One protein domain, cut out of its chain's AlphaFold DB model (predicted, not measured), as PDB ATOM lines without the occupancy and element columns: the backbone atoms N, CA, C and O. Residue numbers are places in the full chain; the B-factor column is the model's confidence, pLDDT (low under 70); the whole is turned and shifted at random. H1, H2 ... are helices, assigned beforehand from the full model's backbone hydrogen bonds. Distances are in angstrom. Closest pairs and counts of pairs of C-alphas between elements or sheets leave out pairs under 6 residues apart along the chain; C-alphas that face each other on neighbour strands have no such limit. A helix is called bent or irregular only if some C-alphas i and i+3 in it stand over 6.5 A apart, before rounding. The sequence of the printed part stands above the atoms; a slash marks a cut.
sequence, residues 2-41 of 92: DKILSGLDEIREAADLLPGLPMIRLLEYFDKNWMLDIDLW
ATOM      1  N   ASP A   2     -44.254 -56.377  15.805       80.38
ATOM      2  CA  ASP A   2     -43.844 -56.586  17.208       80.38
ATOM      3  C   ASP A   2     -42.446 -56.055  17.538       80.38
ATOM      4  O   ASP A   2     -42.278 -55.359  18.527       80.38
ATOM      5  N   LYS A   3     -41.463 -56.276  16.655       80.62
ATOM      6  CA  LYS A   3     -40.104 -55.729  16.827       80.62
ATOM      7  C   LYS A   3     -40.027 -54.198  16.797       80.62
ATOM      8  O   LYS A   3     -39.120 -53.626  17.384       80.62
ATOM      9  N   ILE A   4     -40.927 -53.535  16.069       81.81
ATOM     10  CA  ILE A   4     -40.958 -52.065  16.025       81.81
ATOM     11  C   ILE A   4     -41.613 -51.524  17.287       81.81
ATOM     12  O   ILE A   4     -41.130 -50.545  17.841       81.81
ATOM     13  N   LEU A   5     -42.678 -52.180  17.752       83.62
ATOM     14  CA  LEU A   5     -43.318 -51.830  19.015       83.62
ATOM     15  C   LEU A   5     -42.343 -52.012  20.183       83.62
ATOM     16  O   LEU A   5     -42.153 -51.069  20.940       83.62
ATOM     17  N   SER A   6     -41.634 -53.146  20.250       88.06
ATOM     18  CA  SER A   6     -40.637 -53.380  21.302       88.06
ATOM     19  C   SER A   6     -39.496 -52.361  21.257       88.06
ATOM     20  O   SER A   6     -39.123 -51.818  22.286       88.06
ATOM     21  N   GLY A   7     -38.982 -52.041  20.063       86.25
ATOM     22  CA  GLY A   7     -37.935 -51.027  19.918       86.25
ATOM     23  C   GLY A   7     -38.402 -49.618  20.298       86.25
ATOM     24  O   GLY A   7     -37.623 -48.840  20.840       86.25
ATOM     25  N   LEU A   8     -39.669 -49.274  20.045       85.50
ATOM     26  CA  LEU A   8     -40.233 -47.994  20.474       85.50
ATOM     27  C   LEU A   8     -40.379 -47.927  21.999       85.50
ATOM     28  O   LEU A   8     -40.093 -46.883  22.584       85.50
ATOM     29  N   ASP A   9     -40.784 -49.023  22.635       88.25
ATOM     30  CA  ASP A   9     -40.889 -49.110  24.093       88.25
ATOM     31  C   ASP A   9     -39.513 -48.970  24.763       88.25
ATOM     32  O   ASP A   9     -39.373 -48.176  25.691       88.25
ATOM     33  N   GLU A  10     -38.468 -49.601  24.219       89.88
ATOM     34  CA  GLU A  10     -37.082 -49.411  24.679       89.88
ATOM     35  C   GLU A  10     -36.635 -47.938  24.586       89.88
ATOM     36  O   GLU A  10     -35.989 -47.406  25.492       89.88
ATOM     37  N   ILE A  11     -36.999 -47.243  23.501       87.25
ATOM     38  CA  ILE A  11     -36.679 -45.819  23.315       87.25
ATOM     39  C   ILE A  11     -37.435 -44.944  24.321       87.25
ATOM     40  O   ILE A  11     -36.870 -43.963  24.809       87.25
ATOM     41  N   ARG A  12     -38.690 -45.274  24.643       86.12
ATOM     42  CA  ARG A  12     -39.479 -44.559  25.660       86.12
ATOM     43  C   ARG A  12     -38.865 -44.711  27.042       86.12
ATOM     44  O   ARG A  12     -38.635 -43.702  27.701       86.12
ATOM     45  N   GLU A  13     -38.526 -45.936  27.434       87.25
ATOM     46  CA  GLU A  13     -37.870 -46.201  28.716       87.25
ATOM     47  C   GLU A  13     -36.544 -45.437  28.830       87.25
ATOM     48  O   GLU A  13     -36.265 -44.812  29.853       87.25
ATOM     49  N   ALA A  14     -35.747 -45.401  27.759       86.38
ATOM     50  CA  ALA A  14     -34.512 -44.624  27.727       86.38
ATOM     51  C   ALA A  14     -34.755 -43.103  27.778       86.38
ATOM     52  O   ALA A  14     -33.972 -42.373  28.389       86.38
ATOM     53  N   ALA A  15     -35.822 -42.610  27.144       83.81
ATOM     54  CA  ALA A  15     -36.182 -41.195  27.146       83.81
ATOM     55  C   ALA A  15     -36.662 -40.715  28.525       83.81
ATOM     56  O   ALA A  15     -36.317 -39.602  28.924       83.81
ATOM     57  N   ASP A  16     -37.386 -41.552  29.270       81.62
ATOM     58  CA  ASP A  16     -37.858 -41.250  30.629       81.62
ATOM     59  C   ASP A  16     -36.702 -41.082  31.631       81.62
ATOM     60  O   ASP A  16     -36.813 -40.336  32.606       81.62
ATOM     61  N   LEU A  17     -35.553 -41.710  31.361       82.88
ATOM     62  CA  LEU A  17     -34.331 -41.570  32.159       82.88
ATOM     63  C   LEU A  17     -33.566 -40.260  31.895       82.88
ATOM     64  O   LEU A  17     -32.599 -39.966  32.601       82.88
ATOM     65  N   LEU A  18     -33.975 -39.463  30.901       75.38
ATOM     66  CA  LEU A  18     -33.308 -38.220  30.515       75.38
ATOM     67  C   LEU A  18     -34.182 -36.993  30.850       75.38
ATOM     68  O   LEU A  18     -34.930 -36.500  29.999       75.38
ATOM     69  N   PRO A  19     -34.089 -36.447  32.080       70.31
ATOM     70  CA  PRO A  19     -34.920 -35.323  32.493       70.31
ATOM     71  C   PRO A  19     -34.624 -34.057  31.672       70.31
ATOM     72  O   PRO A  19     -33.474 -33.658  31.496       70.31
ATOM     73  N   GLY A  20     -35.687 -33.391  31.210       67.88
ATOM     74  CA  GLY A  20     -35.623 -32.063  30.583       67.88
ATOM     75  C   GLY A  20     -35.503 -32.032  29.054       67.88
ATOM     76  O   GLY A  20     -35.371 -30.942  28.496       67.88
ATOM     77  N   LEU A  21     -35.567 -33.173  28.356       64.75
ATOM     78  CA  LEU A  21     -35.410 -33.209  26.898       64.75
ATOM     79  C   LEU A  21     -36.740 -33.155  26.113       64.75
ATOM     80  O   LEU A  21     -37.753 -33.691  26.561       64.75
ATOM     81  N   PRO A  22     -36.734 -32.609  24.876       72.69
ATOM     82  CA  PRO A  22     -37.875 -32.590  23.939       72.69
ATOM     83  C   PRO A  22     -38.402 -33.972  23.518       72.69
ATOM     84  O   PRO A  22     -39.312 -34.062  22.695       72.69
ATOM     85  N   MET A  23     -37.796 -35.041  24.029       79.75
ATOM     86  CA  MET A  23     -37.932 -36.394  23.509       79.75
ATOM     87  C   MET A  23     -39.326 -36.960  23.737       79.75
ATOM     88  O   MET A  23     -39.903 -37.513  22.812       79.75
ATOM     89  N   ILE A  24     -39.923 -36.706  24.905       79.19
ATOM     90  CA  ILE A  24     -41.298 -37.129  25.197       79.19
ATOM     91  C   ILE A  24     -42.278 -36.522  24.181       79.19
ATOM     92  O   ILE A  24     -43.070 -37.242  23.584       79.19
ATOM     93  N   ARG A  25     -42.172 -35.216  23.885       82.56
ATOM     94  CA  ARG A  25     -43.043 -34.564  22.886       82.56
ATOM     95  C   ARG A  25     -42.832 -35.102  21.474       82.56
ATOM     96  O   ARG A  25     -43.790 -35.194  20.709       82.56
ATOM     97  N   LEU A  26     -41.591 -35.419  21.110       85.94
ATOM     98  CA  LEU A  26     -41.287 -36.024  19.815       85.94
ATOM     99  C   LEU A  26     -41.898 -37.426  19.705       85.94
ATOM    100  O   LEU A  26     -42.486 -37.739  18.675       85.94
ATOM    101  N   LEU A  27     -41.801 -38.241  20.758       87.06
ATOM    102  CA  LEU A  27     -42.379 -39.584  20.804       87.06
ATOM    103  C   LEU A  27     -43.914 -39.536  20.777       87.06
ATOM    104  O   LEU A  27     -44.526 -40.263  20.004       87.06
ATOM    105  N   GLU A  28     -44.537 -38.604  21.504       85.94
ATOM    106  CA  GLU A  28     -45.985 -38.364  21.428       85.94
ATOM    107  C   GLU A  28     -46.439 -37.946  20.021       85.94
ATOM    108  O   GLU A  28     -47.483 -38.387  19.533       85.94
ATOM    109  N   TYR A  29     -45.679 -37.067  19.361       88.19
ATOM    110  CA  TYR A  29     -45.941 -36.692  17.973       88.19
ATOM    111  C   TYR A  29     -45.791 -37.905  17.052       88.19
ATOM    112  O   TYR A  29     -46.648 -38.140  16.199       88.19
ATOM    113  N   PHE A  30     -44.729 -38.683  17.235       87.75
ATOM    114  CA  PHE A  30     -44.464 -39.870  16.440       87.75
ATOM    115  C   PHE A  30     -45.602 -40.890  16.560       87.75
ATOM    116  O   PHE A  30     -46.122 -41.341  15.541       87.75
ATOM    117  N   ASP A  31     -46.085 -41.157  17.772       87.62
ATOM    118  CA  ASP A  31     -47.234 -42.034  18.005       87.62
ATOM    119  C   ASP A  31     -48.487 -41.574  17.275       87.62
ATOM    120  O   ASP A  31     -49.115 -42.346  16.549       87.62
ATOM    121  N   LYS A  32     -48.842 -40.298  17.446       87.75
ATOM    122  CA  LYS A  32     -50.084 -39.744  16.894       87.75
ATOM    123  C   LYS A  32     -50.105 -39.714  15.372       87.75
ATOM    124  O   LYS A  32     -51.186 -39.752  14.798       87.75
ATOM    125  N   ASN A  33     -48.944 -39.589  14.734       88.19
ATOM    126  CA  ASN A  33     -48.862 -39.366  13.291       88.19
ATOM    127  C   ASN A  33     -48.414 -40.605  12.518       88.19
ATOM    128  O   ASN A  33     -48.799 -40.759  11.365       88.19
ATOM    129  N   TRP A  34     -47.608 -41.472  13.129       84.75
ATOM    130  CA  TRP A  34     -46.953 -42.568  12.418       84.75
ATOM    131  C   TRP A  34     -47.366 -43.934  12.965       84.75
ATOM    132  O   TRP A  34     -47.568 -44.854  12.184       84.75
ATOM    133  N   MET A  35     -47.608 -44.108  14.265       86.56
ATOM    134  CA  MET A  35     -47.899 -45.451  14.801       86.56
ATOM    135  C   MET A  35     -49.296 -46.001  14.466       86.56
ATOM    136  O   MET A  35     -49.502 -47.211  14.574       86.56
ATOM    137  N   LEU A  36     -50.232 -45.153  14.019       83.88
ATOM    138  CA  LEU A  36     -51.587 -45.562  13.619       83.88
ATOM    139  C   LEU A  36     -51.593 -46.474  12.384       83.88
ATOM    140  O   LEU A  36     -52.311 -47.470  12.369       83.88
ATOM    141  N   ASP A  37     -50.732 -46.188  11.406       83.88
ATOM    142  CA  ASP A  37     -50.667 -46.900  10.127       83.88
ATOM    143  C   ASP A  37     -49.294 -47.549   9.931       83.88
ATOM    144  O   ASP A  37     -48.640 -47.382   8.903       83.88
ATOM    145  N   ILE A  38     -48.819 -48.287  10.939       82.75
ATOM    146  CA  ILE A  38     -47.483 -48.901  10.901       82.75
ATOM    147  C   ILE A  38     -47.258 -49.756   9.655       82.75
ATOM    148  O   ILE A  38     -46.183 -49.704   9.073       82.75
ATOM    149  N   ASP A  39     -48.274 -50.482   9.198       79.00
ATOM    150  CA  ASP A  39     -48.169 -51.350   8.024       79.00
ATOM    151  C   ASP A  39     -48.058 -50.563   6.702       79.00
ATOM    152  O   ASP A  39     -47.632 -51.119   5.694       79.00
ATOM    153  N   LEU A  40     -48.382 -49.263   6.700       76.25
ATOM    154  CA  LEU A  40     -48.260 -48.390   5.530       76.25
ATOM    155  C   LEU A  40     -46.812 -47.948   5.277       76.25
ATOM    156  O   LEU A  40     -46.388 -47.848   4.126       76.25
ATOM    157  N   TRP A  41     -46.051 -47.652   6.334       75.81
ATOM    158  CA  TRP A  41     -44.685 -47.118   6.213       75.81
ATOM    159  C   TRP A  41     -43.599 -48.100   6.650       75.81
ATOM    160  O   TRP A  41     -42.440 -47.941   6.259       75.81
TER     161      TRP A  41
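AT A GLANCE: This is residues 2 to 41 of the 92 residues of the protein "Hypothetical protein" of Rotaria magnacalcarata (UniProt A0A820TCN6). The model is a helical hairpin opened into a narrow V: H1 and H2 run opposite ways and come together near the link that joins them. The short, irregular helix H3 follows at the open end, beyond the end of H2 and near H1, while residues 17 to 22 stick out at the closed end. The printed part has 40 residues with three named helices, H1, H2 and H3 in that order, and no named strand; the class is all helix. It is only just loose, close to compact, with a radius of gyration of the C-alphas of 10.8 A, and its flat outline spans 33 by 19 by 10 A.

HOW THE PARTS SIT: H1, residues 2 to 16, touches H2, residues 23 to 33, with residues 12 to 16 alone. Their closest C-alphas, those of Ala 15 and Met 23, are 6.3 A apart. The two helices form a hairpin, at a shallow tilt of 31 degrees, opposite ways. H3, residues 35 to 41, and H2 meet only through their link, and are near each other. H1 and H3 are also near each other, with 5 pairs of C-alphas within 10 A. In H1 and H2 every O i to N i+4 pair is within hydrogen-bond range; in H3 0 of 3 are, beside 2 of 4 O i to N i+3 pairs.

IN THESE COORDINATES: H1 begins at C-alpha 2, (-43.844, -56.586, 17.208), and measures 21.2 A from first to last C-alpha. H2 begins at C-alpha 23, (-37.932, -36.394, 23.509), and measures 15.3 A. H3 measures 9.3 A and ends at C-alpha 41, (-44.685, -47.118, 6.213); it is irregular, with C-alphas 36 and 39 8.7 A apart.

THE WHOLE: The two C-alphas farthest apart, those of Pro 19 and Leu 40, are 32.8 A apart. The printed part has no cut. The link from H1 to H2 is short, with 6 residues, and that from H2 to H3 is tight, with 1 residue. The mean pLDDT of the printed part is 82.6, and residues 20 to 21 are under 70.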